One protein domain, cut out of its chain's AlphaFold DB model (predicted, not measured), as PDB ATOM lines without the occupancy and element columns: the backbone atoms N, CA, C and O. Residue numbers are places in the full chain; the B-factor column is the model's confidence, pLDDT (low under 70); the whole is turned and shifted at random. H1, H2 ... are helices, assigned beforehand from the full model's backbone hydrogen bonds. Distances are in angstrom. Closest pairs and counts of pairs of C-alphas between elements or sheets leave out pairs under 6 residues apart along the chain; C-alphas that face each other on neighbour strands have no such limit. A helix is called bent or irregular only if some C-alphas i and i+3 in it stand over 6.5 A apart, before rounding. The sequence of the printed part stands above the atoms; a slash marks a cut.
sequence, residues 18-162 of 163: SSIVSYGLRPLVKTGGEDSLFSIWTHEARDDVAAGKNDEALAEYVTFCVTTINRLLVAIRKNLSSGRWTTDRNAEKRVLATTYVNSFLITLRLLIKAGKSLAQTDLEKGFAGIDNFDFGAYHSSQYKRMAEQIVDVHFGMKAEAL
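Overview. This is residues 18 to 162 of the 163 residues of an uncharacterized protein of Mesorhizobium sp (UniProt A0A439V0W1). Helix H5 makes the middle, with H1 side by side with it, H7 crossing it from another side and the long H4 crossing it steeply. H6 packs on the later part of H4, and H3 sits at its beginning. The 145 printed residues hold seven named helices, H1 to H7, and no named strand: all helix, mostly crossed. The whole is compact, with a radius of gyration of the C-alphas of 15.6 A, and only just elongated, spanning 48 by 32 by 28 A.

Along the chain. H1, residues 18 to 29, begins at C-alpha 18 (10.594, 45.971, 10.988); it is irregular, but only just, with C-alphas 23 and 26 6.6 A apart. H2 is residues 37 to 40, H3 46 to 50. H4, residues 55 to 78, measures 34.3 A, and H5, 98 to 113, 22.9 A. H6 is residues 120 to 126. H7, residues 143 to 155, measures 17.3 A and ends at C-alpha 155 (-6.748, 31.874, 29.201).

Arrangement. The hub H5 touches H1 at a shallow tilt of 10 degrees, the same way, closest C-alphas Gly 24 and Asn 102, 4.9 A. H7 touches H5 at a steep tilt of 56 degrees, Ser 103 to Tyr 143 closest, C-alphas 4.6 A apart. Residues 69 to 73 of H4 touch residues 104 to 108 of H5, closest C-alphas Leu 72 and Leu 108, 7.3 A. Residues 71 to 78 of H4 touch H6, closest C-alphas Ala 75 and Glu 124, 4.5 A. Residues 55 to 58 of H4 touch H3, closest C-alphas Val 49 and Leu 58, 5.5 A. H2 only just touches residues 109 to 112 of H5, with 3 pairs of C-alphas within 8 A, closest Leu 37 and Ile 112, 7.5 A. Every O i to N i+4 pair is within hydrogen-bond range in H3 to H7, 5 of 8 in H1; H2 is too short for one.

Size, cuts and confidence. The C-alphas farthest apart, of Glu 44 and Asn 90, are 48.1 A apart. The printed part has no cut; links H4 to H5 and H6 to H7 are long. Residues 159 to 162 are under pLDDT 70.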
ATOM      1  N   SER A  18      11.590  45.313  11.852       82.12
ATOM      2  CA  SER A  18      10.594  45.971  10.988       82.12
ATOM      3  C   SER A  18       9.220  45.288  11.006       82.12
ATOM      4  O   SER A  18       8.188  45.960  11.073       82.12
ATOM      5  N   SER A  19       9.198  43.950  11.005       83.38
ATOM      6  CA  SER A  19       7.965  43.162  11.129       83.38
ATOM      7  C   SER A  19       7.346  43.306  12.524       83.38
ATOM      8  O   SER A  19       6.138  43.507  12.635       83.38
ATOM      9  N   ILE A  20       8.176  43.295  13.575       88.06
ATOM     10  CA  ILE A  20       7.733  43.496  14.966       88.06
ATOM     11  C   ILE A  20       7.078  44.857  15.145       88.06
ATOM     12  O   ILE A  20       5.989  44.954  15.707       88.06
ATOM     13  N   VAL A  21       7.699  45.900  14.599       87.00
ATOM     14  CA  VAL A  21       7.153  47.255  14.627       87.00
ATOM     15  C   VAL A  21       5.818  47.319  13.888       87.00
ATOM     16  O   VAL A  21       4.844  47.834  14.433       87.00
ATOM     17  N   SER A  22       5.750  46.782  12.669       87.00
ATOM     18  CA  SER A  22       4.582  46.956  11.796       87.00
ATOM     19  C   SER A  22       3.363  46.148  12.242       87.00
ATOM     20  O   SER A  22       2.251  46.671  12.220       87.00
ATOM     21  N   TYR A  23       3.560  44.890  12.649       87.81
ATOM     22  CA  TYR A  23       2.464  43.954  12.935       87.81
ATOM     23  C   TYR A  23       2.162  43.789  14.425       87.81
ATOM     24  O   TYR A  23       1.014  43.529  14.783       87.81
ATOM     25  N   GLY A  24       3.170  43.925  15.286       89.50
ATOM     26  CA  GLY A  24       3.021  43.770  16.731       89.50
ATOM     27  C   GLY A  24       2.852  45.108  17.442       89.50
ATOM     28  O   GLY A  24       1.794  45.388  17.998       89.50
ATOM     29  N   LEU A  25       3.893  45.946  17.409       92.19
ATOM     30  CA  LEU A  25       3.971  47.149  18.242       92.19
ATOM     31  C   LEU A  25       3.019  48.254  17.791       92.19
ATOM     32  O   LEU A  25       2.249  48.738  18.612       92.19
ATOM     33  N   ARG A  26       3.029  48.653  16.510       93.75
ATOM     34  CA  ARG A  26       2.199  49.773  16.027       93.75
ATOM     35  C   ARG A  26       0.705  49.562  16.337       93.75
ATOM     36  O   ARG A  26       0.096  50.491  16.862       93.75
ATOM     37  N   PRO A  27       0.102  48.380  16.096       95.00
ATOM     38  CA  PRO A  27      -1.284  48.131  16.489       95.00
ATOM     39  C   PRO A  27      -1.516  48.071  18.004       95.00
ATOM     40  O   PRO A  27      -2.631  48.325  18.439       95.00
ATOM     41  N   LEU A  28      -0.502  47.716  18.797       96.62
ATOM     42  CA  LEU A  28      -0.601  47.603  20.253       96.62
ATOM     43  C   LEU A  28      -0.506  48.969  20.954       96.62
ATOM     44  O   LEU A  28      -1.178  49.167  21.959       96.62
ATOM     45  N   VAL A  29       0.293  49.910  20.438       96.12
ATOM     46  CA  VAL A  29       0.546  51.216  21.087       96.12
ATOM     47  C   VAL A  29      -0.257  52.381  20.496       96.12
ATOM     48  O   VAL A  29      -0.106  53.515  20.946       96.12
ATOM     49  N   LYS A  30      -1.105  52.129  19.490       94.56
ATOM     50  CA  LYS A  30      -1.978  53.144  18.875       94.56
ATOM     51  C   LYS A  30      -2.896  53.813  19.911       94.56
ATOM     52  O   LYS A  30      -3.366  53.169  20.849       94.56
ATOM     53  N   THR A  31      -3.233  55.076  19.674       93.00
ATOM     54  CA  THR A  31      -4.073  55.902  20.559       93.00
ATOM     55  C   THR A  31      -5.583  55.687  20.385       93.00
ATOM     56  O   THR A  31      -6.380  56.383  21.003       93.00
ATOM     57  N   GLY A  32      -6.006  54.719  19.565       89.62
ATOM     58  CA  GLY A  32      -7.420  54.436  19.308       89.62
ATOM     59  C   GLY A  32      -7.757  52.946  19.274       89.62
ATOM     60  O   GLY A  32      -6.882  52.100  19.086       89.62
ATOM     61  N   GLY A  33      -9.048  52.634  19.384       90.81
ATOM     62  CA  GLY A  33      -9.560  51.266  19.493       90.81
ATOM     63  C   GLY A  33      -9.544  50.732  20.926       90.81
ATOM     64  O   GLY A  33      -8.981  51.342  21.829       90.81
ATOM     65  N   GLU A  34     -10.185  49.584  21.123       92.69
ATOM     66  CA  GLU A  34     -10.383  48.976  22.448       92.69
ATOM     67  C   GLU A  34      -9.277  47.978  22.816       92.69
ATOM     68  O   GLU A  34      -9.155  47.574  23.966       92.69
ATOM     69  N   ASP A  35      -8.434  47.608  21.850       93.19
ATOM     70  CA  ASP A  35      -7.444  46.535  21.941       93.19
ATOM     71  C   ASP A  35      -5.988  47.036  22.036       93.19
ATOM     72  O   ASP A  35      -5.056  46.290  21.729       93.19
ATOM     73  N   SER A  36      -5.780  48.305  22.402       96.81
ATOM     74  CA  SER A  36      -4.455  48.929  22.520       96.81
ATOM     75  C   SER A  36      -4.077  49.221  23.969       96.81
ATOM     76  O   SER A  36      -4.923  49.356  24.842       96.81
ATOM     77  N   LEU A  37      -2.787  49.392  24.252       97.25
ATOM     78  CA  LEU A  37      -2.326  49.808  25.580       97.25
ATOM     79  C   LEU A  37      -2.868  51.187  25.968       97.25
ATOM     80  O   LEU A  37      -3.108  51.445  27.143       97.25
ATOM     81  N   PHE A  38      -3.137  52.047  24.989       97.62
ATOM     82  CA  PHE A  38      -3.763  53.339  25.227       97.62
ATOM     83  C   PHE A  38      -5.215  53.233  25.719       97.62
ATOM     84  O   PHE A  38      -5.702  54.157  26.375       97.62
ATOM     85  N   SER A  39      -5.933  52.140  25.420       97.00
ATOM     86  CA  SER A  39      -7.311  51.943  25.898       97.00
ATOM     87  C   SER A  39      -7.372  51.677  27.405       97.00
ATOM     88  O   SER A  39      -8.361  52.029  28.040       97.00
ATOM     89  N   ILE A  40      -6.295  51.133  27.980       97.19
ATOM     90  CA  ILE A  40      -6.187  50.808  29.411       97.19
ATOM     91  C   ILE A  40      -5.258  51.747  30.189       97.19
ATOM     92  O   ILE A  40      -5.156  51.645  31.413       97.19
ATOM     93  N   TRP A  41      -4.559  52.655  29.506       97.81
ATOM     94  CA  TRP A  41      -3.730  53.657  30.162       97.81
ATOM     95  C   TRP A  41      -4.619  54.743  30.776       97.81
ATOM     96  O   TRP A  41      -5.300  55.479  30.065       97.81
ATOM     97  N   THR A  42      -4.628  54.816  32.107       95.88
ATOM     98  CA  THR A  42      -5.385  55.819  32.867       95.88
ATOM     99  C   THR A  42      -4.438  56.947  33.256       95.88
ATOM    100  O   THR A  42      -3.519  56.727  34.042       95.88
ATOM    101  N   HIS A  43      -4.654  58.135  32.698       97.19
ATOM    102  CA  HIS A  43      -3.851  59.327  32.962       97.19
ATOM    103  C   HIS A  43      -4.687  60.582  32.685       97.19
ATOM    104  O   HIS A  43      -5.523  60.570  31.781       97.19
ATOM    105  N   GLU A  44      -4.470  61.666  33.431       96.75
ATOM    106  CA  GLU A  44      -5.254  62.905  33.286       96.75
ATOM    107  C   GLU A  44      -5.032  63.589  31.928       96.75
ATOM    108  O   GLU A  44      -5.985  63.972  31.258       96.75
ATOM    109  N   ALA A  45      -3.784  63.639  31.460       95.88
ATOM    110  CA  ALA A  45      -3.402  64.218  30.171       95.88
ATOM    111  C   ALA A  45      -3.536  63.241  28.982       95.88
ATOM    112  O   ALA A  45      -2.871  63.403  27.958       95.88
ATOM    113  N   ARG A  46      -4.353  62.184  29.103       94.81
ATOM    114  CA  ARG A  46      -4.489  61.153  28.058       94.81
ATOM    115  C   ARG A  46      -4.904  61.755  26.716       94.81
ATOM    116  O   ARG A  46      -4.284  61.456  25.699       94.81
ATOM    117  N   ASP A  47      -5.901  62.633  26.703       95.25
ATOM    118  CA  ASP A  47      -6.394  63.236  25.459       95.25
ATOM    119  C   ASP A  47      -5.352  64.162  24.806       95.25
ATOM    120  O   ASP A  47      -5.243  64.205  23.579       95.25
ATOM    121  N   ASP A  48      -4.508  64.822  25.604       95.38
ATOM    122  CA  ASP A  48      -3.396  65.630  25.093       95.38
ATOM    123  C   ASP A  48      -2.304  64.768  24.453       95.38
ATOM    124  O   ASP A  48      -1.743  65.155  23.425       95.38
ATOM    125  N   VAL A  49      -2.039  63.574  24.994       95.31
ATOM    126  CA  VAL A  49      -1.148  62.593  24.352       95.31
ATOM    127  C   VAL A  49      -1.733  62.120  23.023       95.31
ATOM    128  O   VAL A  49      -1.013  62.066  22.027       95.31
ATOM    129  N   ALA A  50      -3.039  61.834  22.962       94.06
ATOM    130  CA  ALA A  50      -3.701  61.460  21.708       94.06
ATOM    131  C   ALA A  50      -3.638  62.577  20.651       94.06
ATOM    132  O   ALA A  50      -3.533  62.286  19.459       94.06
ATOM    133  N   ALA A  51      -3.673  63.839  21.089       94.19
ATOM    134  CA  ALA A  51      -3.564  65.018  20.237       94.19
ATOM    135  C   ALA A  51      -2.114  65.443  19.921       94.19
ATOM    136  O   ALA A  51      -1.927  66.385  19.152       94.19
ATOM    137  N   GLY A  52      -1.101  64.786  20.502       92.50
ATOM    138  CA  GLY A  52       0.313  65.125  20.309       92.50
ATOM    139  C   GLY A  52       0.719  66.470  20.922       92.50
ATOM    140  O   GLY A  52       1.522  67.188  20.336       92.50
ATOM    141  N   LYS A  53       0.119  66.842  22.058       95.25
ATOM    142  CA  LYS A  53       0.295  68.154  22.706       95.25
ATOM    143  C   LYS A  53       1.094  68.119  24.009       95.25
ATOM    144  O   LYS A  53       1.406  69.182  24.539       95.25
ATOM    145  N   ASN A  54       1.390  66.935  24.542       94.19
ATOM    146  CA  ASN A  54       2.057  66.780  25.832       94.19
ATOM    147  C   ASN A  54       3.151  65.703  25.754       94.19
ATOM    148  O   ASN A  54       2.869  64.506  25.824       94.19
ATOM    149  N   ASP A  55       4.399  66.149  25.600       94.69
ATOM    150  CA  ASP A  55       5.566  65.272  25.456       94.69
ATOM    151  C   ASP A  55       5.943  64.555  26.764       94.69
ATOM    152  O   ASP A  55       6.441  63.429  26.728       94.69
ATOM    153  N   GLU A  56       5.676  65.168  27.920       96.19
ATOM    154  CA  GLU A  56       5.945  64.571  29.235       96.19
ATOM    155  C   GLU A  56       5.016  63.377  29.480       96.19
ATOM    156  O   GLU A  56       5.476  62.251  29.683       96.19
ATOM    157  N   ALA A  57       3.708  63.579  29.309       96.44
ATOM    158  CA  ALA A  57       2.723  62.506  29.414       96.44
ATOM    159  C   ALA A  57       2.919  61.431  28.324       96.44
ATOM    160  O   ALA A  57       2.650  60.248  28.551       96.44
ATOM    161  N   LEU A  58       3.432  61.801  27.143       95.94
ATOM    162  CA  LEU A  58       3.813  60.835  26.111       95.94
ATOM    163  C   LEU A  58       4.966  59.933  26.584       95.94
ATOM    164  O   LEU A  58       4.924  58.722  26.349       95.94
ATOM    165  N   ALA A  59       5.973  60.479  27.268       96.31
ATOM    166  CA  ALA A  59       7.073  59.692  27.830       96.31
ATOM    167  C   ALA A  59       6.589  58.729  28.933       96.31
ATOM    168  O   ALA A  59       7.033  57.573  28.999       96.31
ATOM    169  N   GLU A  60       5.626  59.154  29.751       97.75
ATOM    170  CA  GLU A  60       4.961  58.281  30.722       97.75
ATOM    171  C   GLU A  60       4.178  57.152  30.044       97.75
ATOM    172  O   GLU A  60       4.299  55.987  30.438       97.75
ATOM    173  N   TYR A  61       3.443  57.453  28.971       97.56
ATOM    174  CA  TYR A  61       2.750  56.436  28.182       97.56
ATOM    175  C   TYR A  61       3.723  55.424  27.555       97.56
ATOM    176  O   TYR A  61       3.471  54.214  27.581       97.56
ATOM    177  N   VAL A  62       4.869  55.879  27.036       96.19
ATOM    178  CA  VAL A  62       5.927  54.989  26.530       96.19
ATOM    179  C   VAL A  62       6.445  54.081  27.646       96.19
ATOM    180  O   VAL A  62       6.579  52.872  27.438       96.19
ATOM    181  N   THR A  63       6.669  54.628  28.842       97.31
ATOM    182  CA  THR A  63       7.096  53.855  30.018       97.31
ATOM    183  C   THR A  63       6.058  52.796  30.382       97.31
ATOM    184  O   THR A  63       6.397  51.618  30.516       97.31
ATOM    185  N   PHE A  64       4.779  53.174  30.444       97.81
ATOM    186  CA  PHE A  64       3.667  52.251  30.666       97.81
ATOM    187  C   PHE A  64       3.635  51.121  29.626       97.81
ATOM    188  O   PHE A  64       3.471  49.946  29.984       97.81
ATOM    189  N   CYS A  65       3.848  51.447  28.346       97.12
ATOM    190  CA  CYS A  65       3.888  50.456  27.279       97.12
ATOM    191  C   CYS A  65       5.021  49.447  27.480       97.12
ATOM    192  O   CYS A  65       4.790  48.237  27.438       97.12
ATOM    193  N   VAL A  66       6.236  49.940  27.736       95.94
ATOM    194  CA  VAL A  66       7.419  49.102  27.969       95.94
ATOM    195  C   VAL A  66       7.211  48.202  29.183       95.94
ATOM    196  O   VAL A  66       7.439  46.996  29.095       95.94
ATOM    197  N   THR A  67       6.726  48.746  30.301       96.38
ATOM    198  CA  THR A  67       6.445  47.965  31.511       96.38
ATOM    199  C   THR A  67       5.425  46.862  31.242       96.38
ATOM    200  O   THR A  67       5.642  45.722  31.648       96.38
ATOM    201  N   THR A  68       4.338  47.162  30.530       97.69
ATOM    202  CA  THR A  68       3.273  46.183  30.264       97.69
ATOM    203  C   THR A  68       3.734  45.078  29.311       97.69
ATOM    204  O   THR A  68       3.500  43.899  29.577       97.69
ATOM    205  N   ILE A  69       4.467  45.427  28.248       97.62
ATOM    206  CA  ILE A  69       5.071  44.447  27.332       97.62
ATOM    207  C   ILE A  69       6.077  43.563  28.080       97.62
ATOM    208  O   ILE A  69       6.064  42.342  27.924       97.62
ATOM    209  N   ASN A  70       6.914  44.149  28.938       96.69
ATOM    210  CA  ASN A  70       7.887  43.390  29.721       96.69
ATOM    211  C   ASN A  70       7.216  42.391  30.667       96.69
ATOM    212  O   ASN A  70       7.688  41.261  30.762       96.69
ATOM    213  N   ARG A  71       6.103  42.756  31.318       97.81
ATOM    214  CA  ARG A  71       5.350  41.831  32.185       97.81
ATOM    215  C   ARG A  71       4.908  40.579  31.435       97.81
ATOM    216  O   ARG A  71       5.152  39.463  31.896       97.81
ATOM    217  N   LEU A  72       4.335  40.763  30.243       98.06
ATOM    218  CA  LEU A  72       3.935  39.670  29.358       98.06
ATOM    219  C   LEU A  72       5.128  38.772  28.993       98.06
ATOM    220  O   LEU A  72       5.073  37.559  29.190       98.06
ATOM    221  N   LEU A  73       6.217  39.359  28.486       97.00
ATOM    222  CA  LEU A  73       7.391  38.597  28.046       97.00
ATOM    223  C   LEU A  73       8.066  37.855  29.207       97.00
ATOM    224  O   LEU A  73       8.494  36.715  29.040       97.00
ATOM    225  N   VAL A  74       8.129  38.467  30.394       97.12
ATOM    226  CA  VAL A  74       8.649  37.826  31.610       97.12
ATOM    227  C   VAL A  74       7.755  36.669  32.044       97.12
ATOM    228  O   VAL A  74       8.278  35.609  32.382       97.12
ATOM    229  N   ALA A  75       6.430  36.837  32.012       98.00
ATOM    230  CA  ALA A  75       5.490  35.783  32.378       98.00
ATOM    231  C   ALA A  75       5.605  34.560  31.455       98.00
ATOM    232  O   ALA A  75       5.629  33.428  31.936       98.00
ATOM    233  N   ILE A  76       5.766  34.785  30.147       97.56
ATOM    234  CA  ILE A  76       6.047  33.718  29.179       97.56
ATOM    235  C   ILE A  76       7.392  33.063  29.501       97.56
ATOM    236  O   ILE A  76       7.453  31.853  29.691       97.56
ATOM    237  N   ARG A  77       8.468  33.853  29.618       96.81
ATOM    238  CA  ARG A  77       9.823  33.344  29.875       96.81
ATOM    239  C   ARG A  77       9.899  32.476  31.131       96.81
ATOM    240  O   ARG A  77      10.584  31.461  31.110       96.81
ATOM    241  N   LYS A  78       9.227  32.871  32.215       96.62
ATOM    242  CA  LYS A  78       9.201  32.115  33.477       96.62
ATOM    243  C   LYS A  78       8.510  30.757  33.361       96.62
ATOM    244  O   LYS A  78       8.801  29.878  34.163       96.62
ATOM    245  N   ASN A  79       7.625  30.593  32.383       97.56
ATOM    246  CA  ASN A  79       6.901  29.352  32.122       97.56
ATOM    247  C   ASN A  79       7.545  28.497  31.016       97.56
ATOM    248  O   ASN A  79       6.925  27.544  30.552       97.56
ATOM    249  N   LEU A  80       8.769  28.824  30.588       96.06
ATOM    250  CA  LEU A  80       9.542  28.040  29.626       96.06
ATOM    251  C   LEU A  80      10.696  27.318  30.318       96.06
ATOM    252  O   LEU A  80      11.307  27.841  31.252       96.06
ATOM    253  N   SER A  81      11.046  26.140  29.805       94.44
ATOM    254  CA  SER A  81      12.262  25.442  30.214       94.44
ATOM    255  C   SER A  81      13.522  26.227  29.823       94.44
ATOM    256  O   SER A  81      13.552  27.011  28.865       94.44
ATOM    257  N   SER A  82      14.587  26.034  30.607       89.75
ATOM    258  CA  SER A  82      15.872  26.707  30.392       89.75
ATOM    259  C   SER A  82      16.409  26.441  28.981       89.75
ATOM    260  O   SER A  82      16.295  25.335  28.462       89.75
ATOM    261  N   GLY A  83      16.995  27.460  28.352       87.44
ATOM    262  CA  GLY A  83      17.574  27.366  27.007       87.44
ATOM    263  C   GLY A  83      16.611  27.670  25.855       87.44
ATOM    264  O   GLY A  83      17.072  28.038  24.780       87.44
ATOM    265  N   ARG A  84      15.288  27.634  26.064       93.25
ATOM    266  CA  ARG A  84      14.315  27.943  24.994       93.25
ATOM    267  C   ARG A  84      14.150  29.431  24.707       93.25
ATOM    268  O   ARG A  84      13.807  29.818  23.590       93.25
ATOM    269  N   TRP A  85      14.405  30.285  25.697       94.06
ATOM    270  CA  TRP A  85      14.390  31.742  25.540       94.06
ATOM    271  C   TRP A  85      15.679  32.237  24.863       94.06
ATOM    272  O   TRP A  85      16.522  32.879  25.484       94.06
ATOM    273  N   THR A  86      15.850  31.893  23.588       89.69
ATOM    274  CA  THR A  86      17.049  32.196  22.796       89.69
ATOM    275  C   THR A  86      16.696  32.521  21.350       89.69
ATOM    276  O   THR A  86      15.697  32.022  20.821       89.69
ATOM    277  N   THR A  87      17.506  33.375  20.716       86.38
ATOM    278  CA  THR A  87      17.431  33.659  19.274       86.38
ATOM    279  C   THR A  87      18.216  32.654  18.434       86.38
ATOM    280  O   THR A  87      17.986  32.599  17.223       86.38
ATOM    281  N   ASP A  88      19.075  31.838  19.063       86.25
ATOM    282  CA  ASP A  88      19.872  30.801  18.403       86.25
ATOM    283  C   ASP A  88      18.965  29.865  17.599       86.25
ATOM    284  O   ASP A  88      18.045  29.240  18.129       86.25
ATOM    285  N   ARG A  89      19.210  29.801  16.288       83.56
ATOM    286  CA  ARG A  89      18.411  29.019  15.340       83.56
ATOM    287  C   ARG A  89      18.624  27.514  15.485       83.56
ATOM    288  O   ARG A  89      17.754  26.768  15.050       83.56
ATOM    289  N   ASN A  90      19.742  27.099  16.079       85.38
ATOM    290  CA  ASN A  90      20.089  25.697  16.294       85.38
ATOM    291  C   ASN A  90      19.566  25.165  17.632       85.38
ATOM    292  O   ASN A  90      19.540  23.954  17.840       85.38
ATOM    293  N   ALA A  91      19.139  26.053  18.535       85.31
ATOM    294  CA  ALA A  91      18.544  25.649  19.795       85.31
ATOM    295  C   ALA A  91      17.191  24.966  19.558       85.31
ATOM    296  O   ALA A  91      16.286  25.516  18.916       85.31
ATOM    297  N   GLU A  92      17.045  23.763  20.111       82.81
ATOM    298  CA  GLU A  92      15.802  23.011  20.032       82.81
ATOM    299  C   GLU A  92      14.658  23.811  20.676       82.81
ATOM    300  O   GLU A  92      14.803  24.387  21.756       82.81
ATOM    301  N   LYS A  93      13.505  23.862  19.999       86.56
ATOM    302  CA  LYS A  93      12.283  24.522  20.491       86.56
ATOM    303  C   LYS A  93      12.480  25.983  20.940       86.56
ATOM    304  O   LYS A  93      11.802  26.439  21.867       86.56
ATOM    305  N   ARG A  94      13.381  26.729  20.285       90.81
ATOM    306  CA  ARG A  94      13.592  28.165  20.535       90.81
ATOM    307  C   ARG A  94      12.285  28.965  20.471       90.81
ATOM    308  O   ARG A  94      11.422  28.694  19.638       90.81
ATOM    309  N   VAL A  95      12.178  30.002  21.299       91.94
ATOM    310  CA  VAL A  95      10.964  30.830  21.428       91.94
ATOM    311  C   VAL A  95      11.197  32.300  21.042       91.94
ATOM    312  O   VAL A  95      10.241  33.032  20.790       91.94
ATOM    313  N   LEU A  96      12.448  32.750  20.867       88.88
ATOM    314  CA  LEU A  96      12.725  34.094  20.339       88.88
ATOM    315  C   LEU A  96      12.901  34.070  18.818       88.88
ATOM    316  O   LEU A  96      14.003  34.140  18.278       88.88
ATOM    317  N   ALA A  97      11.772  34.022  18.115       89.81
ATOM    318  CA  ALA A  97      11.687  34.266  16.678       89.81
ATOM    319  C   ALA A  97      10.706  35.409  16.389       89.81
ATOM    320  O   ALA A  97       9.752  35.618  17.138       89.81
ATOM    321  N   THR A  98      10.893  36.124  15.273       88.56
ATOM    322  CA  THR A  98      10.008  37.234  14.869       88.56
ATOM    323  C   THR A  98       8.531  36.822  14.851       88.56
ATOM    324  O   THR A  98       7.686  37.575  15.324       88.56
ATOM    325  N   THR A  99       8.218  35.608  14.379       90.19
ATOM    326  CA  THR A  99       6.849  35.068  14.377       90.19
ATOM    327  C   THR A  99       6.245  34.979  15.773       90.19
ATOM    328  O   THR A  99       5.091  35.358  15.974       90.19
ATOM    329  N   TYR A 100       7.024  34.519  16.747       94.25
ATOM    330  CA  TYR A 100       6.536  34.274  18.101       94.25
ATOM    331  C   TYR A 100       6.398  35.584  18.867       94.25
ATOM    332  O   TYR A 100       5.363  35.813  19.478       94.25
ATOM    333  N   VAL A 101       7.357  36.504  18.716       94.12
ATOM    334  CA  VAL A 101       7.268  37.847  19.309       94.12
ATOM    335  C   VAL A 101       6.053  38.611  18.781       94.12
ATOM    336  O   VAL A 101       5.308  39.180  19.572       94.12
ATOM    337  N   ASN A 102       5.789  38.573  17.469       94.75
ATOM    338  CA  ASN A 102       4.567  39.163  16.912       94.75
ATOM    339  C   ASN A 102       3.308  38.561  17.535       94.75
ATOM    340  O   ASN A 102       2.388  39.292  17.895       94.75
ATOM    341  N   SER A 103       3.283  37.237  17.690       96.88
ATOM    342  CA  SER A 103       2.151  36.531  18.293       96.88
ATOM    343  C   SER A 103       1.967  36.922  19.759       96.88
ATOM    344  O   SER A 103       0.847  37.200  20.156       96.88
ATOM    345  N   PHE A 104       3.043  37.070  20.538       97.50
ATOM    346  CA  PHE A 104       2.971  37.547  21.924       97.50
ATOM    347  C   PHE A 104       2.374  38.952  22.022       97.50
ATOM    348  O   PHE A 104       1.488  39.200  22.838       97.50
ATOM    349  N   LEU A 105       2.795  39.871  21.153       97.38
ATOM    350  CA  LEU A 105       2.232  41.222  21.132       97.38
ATOM    351  C   LEU A 105       0.747  41.219  20.733       97.38
ATOM    352  O   LEU A 105      -0.030  42.005  21.271       97.38
ATOM    353  N   ILE A 106       0.324  40.314  19.845       97.06
ATOM    354  CA  ILE A 106      -1.098  40.133  19.515       97.06
ATOM    355  C   ILE A 106      -1.860  39.497  20.685       97.06
ATOM    356  O   ILE A 106      -2.958  39.951  20.987       97.06
ATOM    357  N   THR A 107      -1.287  38.514  21.387       97.88
ATOM    358  CA  THR A 107      -1.867  37.935  22.609       97.88
ATOM    359  C   THR A 107      -2.188  39.034  23.616       97.88
ATOM    360  O   THR A 107      -3.293  39.064  24.143       97.88
ATOM    361  N   LEU A 108      -1.285  39.998  23.815       98.12
ATOM    362  CA  LEU A 108      -1.539  41.137  24.697       98.12
ATOM    363  C   LEU A 108      -2.742  41.983  24.247       98.12
ATOM    364  O   LEU A 108      -3.573  42.328  25.080       98.12
ATOM    365  N   ARG A 109      -2.895  42.253  22.943       97.44
ATOM    366  CA  ARG A 109      -4.081  42.955  22.406       97.44
ATOM    367  C   ARG A 109      -5.376  42.192  22.687       97.44
ATOM    368  O   ARG A 109      -6.373  42.797  23.070       97.44
ATOM    369  N   LEU A 110      -5.359  40.867  22.524       97.00
ATOM    370  CA  LEU A 110      -6.516  40.010  22.801       97.00
ATOM    371  C   LEU A 110      -6.880  40.018  24.293       97.00
ATOM    372  O   LEU A 110      -8.055  40.128  24.629       97.00
ATOM    373  N   LEU A 111      -5.884  39.961  25.183       97.31
ATOM    374  CA  LEU A 111      -6.094  40.058  26.631       97.31
ATOM    375  C   LEU A 111      -6.692  41.413  27.033       97.31
ATOM    376  O   LEU A 111      -7.625  41.441  27.833       97.31
ATOM    377  N   ILE A 112      -6.197  42.510  26.445       97.06
ATOM    378  CA  ILE A 112      -6.730  43.863  26.652       97.06
ATOM    379  C   ILE A 112      -8.196  43.931  26.221       97.06
ATOM    380  O   ILE A 112      -9.048  44.311  27.022       97.06
ATOM    381  N   LYS A 113      -8.501  43.502  24.989       95.38
ATOM    382  CA  LYS A 113      -9.868  43.513  24.451       95.38
ATOM    383  C   LYS A 113     -10.841  42.713  25.324       95.38
ATOM    384  O   LYS A 113     -11.980  43.121  25.510       95.38
ATOM    385  N   ALA A 114     -10.389  41.592  25.879       94.62
ATOM    386  CA  ALA A 114     -11.195  40.746  26.756       94.62
ATOM    387  C   ALA A 114     -11.239  41.215  28.225       94.62
ATOM    388  O   ALA A 114     -11.771  40.496  29.072       94.62
ATOM    389  N   GLY A 115     -10.641  42.367  28.556       95.06
ATOM    390  CA  GLY A 115     -10.611  42.903  29.919       95.06
ATOM    391  C   GLY A 115      -9.882  42.003  30.923       95.06
ATOM    392  O   GLY A 115     -10.200  42.014  32.111       95.06
ATOM    393  N   LYS A 116      -8.932  41.176  30.464       96.00
ATOM    394  CA  LYS A 116      -8.160  40.291  31.345       96.00
ATOM    395  C   LYS A 116      -7.151  41.100  32.157       96.00
ATOM    396  O   LYS A 116      -6.548  42.051  31.662       96.00
ATOM    397  N   SER A 117      -6.925  40.674  33.399       95.62
ATOM    398  CA  SER A 117      -5.874  41.249  34.241       95.62
ATOM    399  C   SER A 117      -4.500  41.069  33.595       95.62
ATOM    400  O   SER A 117      -4.139  39.975  33.158       95.62
ATOM    401  N   LEU A 118      -3.724  42.153  33.575       97.06
ATOM    402  CA  LEU A 118      -2.328  42.180  33.130       97.06
ATOM    403  C   LEU A 118      -1.354  42.297  34.315       97.06
ATOM    404  O   LEU A 118      -0.200  42.707  34.151       97.06
ATOM    405  N   ALA A 119      -1.817  41.981  35.527       96.88
ATOM    406  CA  ALA A 119      -0.942  41.861  36.682       96.88
ATOM    407  C   ALA A 119       0.052  40.710  36.466       96.88
ATOM    408  O   ALA A 119      -0.286  39.672  35.896       96.88
ATOM    409  N   GLN A 120       1.284  40.881  36.953       96.62
ATOM    410  CA  GLN A 120       2.366  39.920  36.723       96.62
ATOM    411  C   GLN A 120       1.984  38.494  37.153       96.62
ATOM    412  O   GLN A 120       2.224  37.543  36.417       96.62
ATOM    413  N   THR A 121       1.352  38.350  38.321       96.94
ATOM    414  CA  THR A 121       0.922  37.056  38.872       96.94
ATOM    415  C   THR A 121      -0.158  36.381  38.038       96.94
ATOM    416  O   THR A 121      -0.169  35.158  37.933       96.94
ATOM    417  N   ASP A 122      -1.067  37.157  37.450       97.62
ATOM    418  CA  ASP A 122      -2.176  36.619  36.661       97.62
ATOM    419  C   ASP A 122      -1.686  36.171  35.287       97.62
ATOM    420  O   ASP A 122      -2.061  35.100  34.818       97.62
ATOM    421  N   LEU A 123      -0.768  36.936  34.688       98.19
ATOM    422  CA  LEU A 123      -0.079  36.543  33.461       98.19
ATOM    423  C   LEU A 123       0.761  35.278  33.670       98.19
ATOM    424  O   LEU A 123       0.692  34.363  32.855       98.19
ATOM    425  N   GLU A 124       1.532  35.197  34.759       97.62
ATOM    426  CA  GLU A 124       2.342  34.013  35.077       97.62
ATOM    427  C   GLU A 124       1.484  32.759  35.249       97.62
ATOM    428  O   GLU A 124       1.853  31.706  34.734       97.62
ATOM    429  N   LYS A 125       0.330  32.878  35.920       97.81
ATOM    430  CA  LYS A 125      -0.639  31.783  36.050       97.81
ATOM    431  C   LYS A 125      -1.294  31.429  34.719       97.81
ATOM    432  O   LYS A 125      -1.437  30.248  34.428       97.81
ATOM    433  N   GLY A 126      -1.681  32.426  33.922       97.50
ATOM    434  CA  GLY A 126      -2.294  32.209  32.613       97.50
ATOM    435  C   GLY A 126      -1.369  31.420  31.692       97.50
ATOM    436  O   GLY A 126      -1.751  30.386  31.164       97.50
ATOM    437  N   PHE A 127      -0.101  31.820  31.587       98.12
ATOM    438  CA  PHE A 127       0.886  31.124  30.755       98.12
ATOM    439  C   PHE A 127       1.405  29.796  31.326       98.12
ATOM    440  O   PHE A 127       2.350  29.228  30.772       98.12
ATOM    441  N   ALA A 128       0.807  29.266  32.396       97.19
ATOM    442  CA  ALA A 128       1.153  27.944  32.899       97.19
ATOM    443  C   ALA A 128       1.051  26.894  31.780       97.19
ATOM    444  O   ALA A 128       0.066  26.821  31.043       97.19
ATOM    445  N   GLY A 129       2.106  26.089  31.634       96.50
ATOM    446  CA  GLY A 129       2.186  25.034  30.622       96.50
ATOM    447  C   GLY A 129       2.544  25.498  29.205       96.50
ATOM    448  O   GLY A 129       2.594  24.650  28.316       96.50
ATOM    449  N   ILE A 130       2.832  26.792  28.975       97.31
ATOM    450  CA  ILE A 130       3.205  27.300  27.638       97.31
ATOM    451  C   ILE A 130       4.479  26.644  27.086       97.31
ATOM    452  O   ILE A 130       4.687  26.623  25.876       97.31
ATOM    453  N   ASP A 131       5.312  26.036  27.938       96.50
ATOM    454  CA  ASP A 131       6.435  25.211  27.486       96.50
ATOM    455  C   ASP A 131       5.981  24.094  26.533       96.50
ATOM    456  O   ASP A 131       6.632  23.812  25.534       96.50
ATOM    457  N   ASN A 132       4.812  23.498  26.747       95.38
ATOM    458  CA  ASN A 132       4.327  22.426  25.876       95.38
ATOM    459  C   ASN A 132       3.640  22.937  24.601       95.38
ATOM    460  O   ASN A 132       3.201  22.131  23.782       95.38
ATOM    461  N   PHE A 133       3.545  24.257  24.411       95.88
ATOM    462  CA  PHE A 133       2.965  24.837  23.209       95.88
ATOM    463  C   PHE A 133       3.859  24.565  21.991       95.88
ATOM    464  O   PHE A 133       5.066  24.834  22.004       95.88
ATOM    465  N   ASP A 134       3.261  24.059  20.910       93.50
ATOM    466  CA  ASP A 134       3.972  23.803  19.658       93.50
ATOM    467  C   ASP A 134       4.132  25.091  18.837       93.50
ATOM    468  O   ASP A 134       3.405  25.372  17.883       93.50
ATOM    469  N   PHE A 135       5.123  25.895  19.220       93.38
ATOM    470  CA  PHE A 135       5.539  27.084  18.476       93.38
ATOM    471  C   PHE A 135       5.957  26.758  17.030       93.38
ATOM    472  O   PHE A 135       5.820  27.599  16.138       93.38
ATOM    473  N   GLY A 136       6.474  25.550  16.782       91.44
ATOM    474  CA  GLY A 136       6.985  25.119  15.480       91.44
ATOM    475  C   GLY A 136       5.901  24.992  14.410       91.44
ATOM    476  O   GLY A 136       6.197  25.160  13.229       91.44
ATOM    477  N   ALA A 137       4.646  24.795  14.818       92.56
ATOM    478  CA  ALA A 137       3.498  24.655  13.924       92.56
ATOM    479  C   ALA A 137       3.102  25.941  13.165       92.56
ATOM    480  O   ALA A 137       2.203  25.896  12.323       92.56
ATOM    481  N   TYR A 138       3.733  27.090  13.451       93.12
ATOM    482  CA  TYR A 138       3.314  28.394  12.927       93.12
ATOM    483  C   TYR A 138       4.364  29.086  12.063       93.12
ATOM    484  O   TYR A 138       5.541  29.201  12.414       93.12
ATOM    485  N   HIS A 139       3.895  29.668  10.960       89.19
ATOM    486  CA  HIS A 139       4.709  30.443  10.027       89.19
ATOM    487  C   HIS A 139       4.480  31.957  10.144       89.19
ATOM    488  O   HIS A 139       3.560  32.435  10.808       89.19
ATOM    489  N   SER A 140       5.309  32.743   9.452       81.31
ATOM    490  CA  SER A 140       5.332  34.215   9.505       81.31
ATOM    491  C   SER A 140       4.101  34.924   8.917       81.31
ATOM    492  O   SER A 140       4.111  36.133   8.746       81.31
ATOM    493  N   SER A 141       3.038  34.215   8.560       86.62
ATOM    494  CA  SER A 141       1.742  34.805   8.193       86.62
ATOM    495  C   SER A 141       0.656  34.517   9.232       86.62
ATOM    496  O   SER A 141      -0.443  35.054   9.145       86.62
ATOM    497  N   GLN A 142       0.954  33.688  10.236       91.75
ATOM    498  CA  GLN A 142      -0.031  33.106  11.147       91.75
ATOM    499  C   GLN A 142       0.057  33.679  12.566       91.75
ATOM    500  O   GLN A 142      -0.418  33.052  13.507       91.75
ATOM    501  N   TYR A 143       0.624  34.882  12.728       92.56
ATOM    502  CA  TYR A 143       0.823  35.500  14.044       92.56
ATOM    503  C   TYR A 143      -0.483  35.590  14.851       92.56
ATOM    504  O   TYR A 143      -0.526  35.264  16.033       92.56
ATOM    505  N   LYS A 144      -1.571  36.010  14.187       93.50
ATOM    506  CA  LYS A 144      -2.890  36.148  14.815       93.50
ATOM    507  C   LYS A 144      -3.461  34.794  15.234       93.50
ATOM    508  O   LYS A 144      -3.882  34.657  16.372       93.50
ATOM    509  N   ARG A 145      -3.396  33.795  14.348       95.25
ATOM    510  CA  ARG A 145      -3.868  32.430  14.622       95.25
ATOM    511  C   ARG A 145      -3.137  31.812  15.815       95.25
ATOM    512  O   ARG A 145      -3.763  31.194  16.665       95.25
ATOM    513  N   MET A 146      -1.819  32.000  15.890       96.62
ATOM    514  CA  MET A 146      -1.024  31.543  17.028       96.62
ATOM    515  C   MET A 146      -1.446  32.245  18.322       96.62
ATOM    516  O   MET A 146      -1.630  31.589  19.340       96.62
ATOM    517  N   ALA A 147      -1.630  33.566  18.285       96.50
ATOM    518  CA  ALA A 147      -2.075  34.336  19.442       96.50
ATOM    519  C   ALA A 147      -3.477  33.927  19.925       96.50
ATOM    520  O   ALA A 147      -3.678  33.803  21.131       96.50
ATOM    521  N   GLU A 148      -4.412  33.692  18.999       96.00
ATOM    522  CA  GLU A 148      -5.758  33.168  19.269       96.00
ATOM    523  C   GLU A 148      -5.679  31.797  19.954       96.00
ATOM    524  O   GLU A 148      -6.307  31.596  20.990       96.00
ATOM    525  N   GLN A 149      -4.837  30.884  19.458       96.44
ATOM    526  CA  GLN A 149      -4.658  29.577  20.094       96.44
ATOM    527  C   GLN A 149      -3.977  29.676  21.468       96.44
ATOM    528  O   GLN A 149      -4.317  28.919  22.372       96.44
ATOM    529  N   ILE A 150      -3.043  30.616  21.659       97.12
ATOM    530  CA  ILE A 150      -2.448  30.872  22.977       97.12
ATOM    531  C   ILE A 150      -3.530  31.300  23.969       97.12
ATOM    532  O   ILE A 150      -3.596  30.736  25.058       97.12
ATOM    533  N   VAL A 151      -4.378  32.278  23.630       96.81
ATOM    534  CA  VAL A 151      -5.408  32.750  24.574       96.81
ATOM    535  C   VAL A 151      -6.506  31.717  24.820       96.81
ATOM    536  O   VAL A 151      -7.025  31.646  25.933       96.81
ATOM    537  N   ASP A 152      -6.820  30.878  23.836       95.56
ATOM    538  CA  ASP A 152      -7.744  29.757  24.011       95.56
ATOM    539  C   ASP A 152      -7.188  28.741  25.021       95.56
ATOM    540  O   ASP A 152      -7.774  28.523  26.082       95.56
ATOM    541  N   VAL A 153      -5.981  28.223  24.767       95.62
ATOM    542  CA  VAL A 153      -5.351  27.178  25.593       95.62
ATOM    543  C   VAL A 153      -5.010  27.668  27.005       95.62
ATOM    544  O   VAL A 153      -5.200  26.932  27.971       95.62
ATOM    545  N   HIS A 154      -4.500  28.893  27.139       96.31
ATOM    546  CA  HIS A 154      -3.918  29.383  28.396       96.31
ATOM    547  C   HIS A 154      -4.841  30.312  29.194       96.31
ATOM    548  O   HIS A 154      -4.675  30.466  30.402       96.31
ATOM    549  N   PHE A 155      -5.837  30.924  28.550       95.06
ATOM    550  CA  PHE A 155      -6.748  31.874  29.201       95.06
ATOM    551  C   PHE A 155      -8.229  31.491  29.052       95.06
ATOM    552  O   PHE A 155      -9.096  32.227  29.543       95.06
ATOM    553  N   GLY A 156      -8.527  30.350  28.411       92.06
ATOM    554  CA  GLY A 156      -9.885  29.846  28.194       92.06
ATOM    555  C   GLY A 156     -10.726  30.763  27.305       92.06
ATOM    556  O   GLY A 156     -11.943  30.847  27.477       92.06
ATOM    557  N   MET A 157     -10.081  31.530  26.423       90.19
ATOM    558  CA  MET A 157     -10.733  32.528  25.578       90.19
ATOM    559  C   MET A 157     -11.070  31.924  24.214       90.19
ATOM    560  O   MET A 157     -10.204  31.817  23.350       90.19
ATOM    561  N   LYS A 158     -12.339  31.566  24.005       80.44
ATOM    562  CA  LYS A 158     -12.809  31.064  22.707       80.44
ATOM    563  C   LYS A 158     -12.829  32.160  21.647       80.44
ATOM    564  O   LYS A 158     -13.108  33.321  21.947       80.44
ATOM    565  N   ALA A 159     -12.614  31.767  20.392       62.69
ATOM    566  CA  ALA A 159     -12.555  32.669  19.242       62.69
ATOM    567  C   ALA A 159     -13.809  33.548  19.065       62.69
ATOM    568  O   ALA A 159     -13.679  34.687  18.620       62.69
ATOM    569  N   GLU A 160     -14.997  33.077  19.468       58.72
ATOM    570  CA  GLU A 160     -16.244  33.856  19.372       58.72
ATOM    571  C   GLU A 160     -16.258  35.098  20.283       58.72
ATOM    572  O   GLU A 160     -16.995  36.042  20.020       58.72
ATOM    573  N   ALA A 161     -15.428  35.124  21.332       56.31
ATOM    574  CA  ALA A 161     -15.280  36.265  22.239       56.31
ATOM    575  C   ALA A 161     -14.175  37.252  21.801       56.31
ATOM    576  O   ALA A 161     -13.920  38.239  22.490       56.31
ATOM    577  N   LEU A 162     -13.476  36.967  20.693       59.62
ATOM    578  CA  LEU A 162     -12.319  37.737  20.214       59.62
ATOM    579  C   LEU A 162     -12.635  38.613  18.989       59.62
ATOM    580  O   LEU A 162     -11.853  39.519  18.671       59.62
TER     581      LEU A 162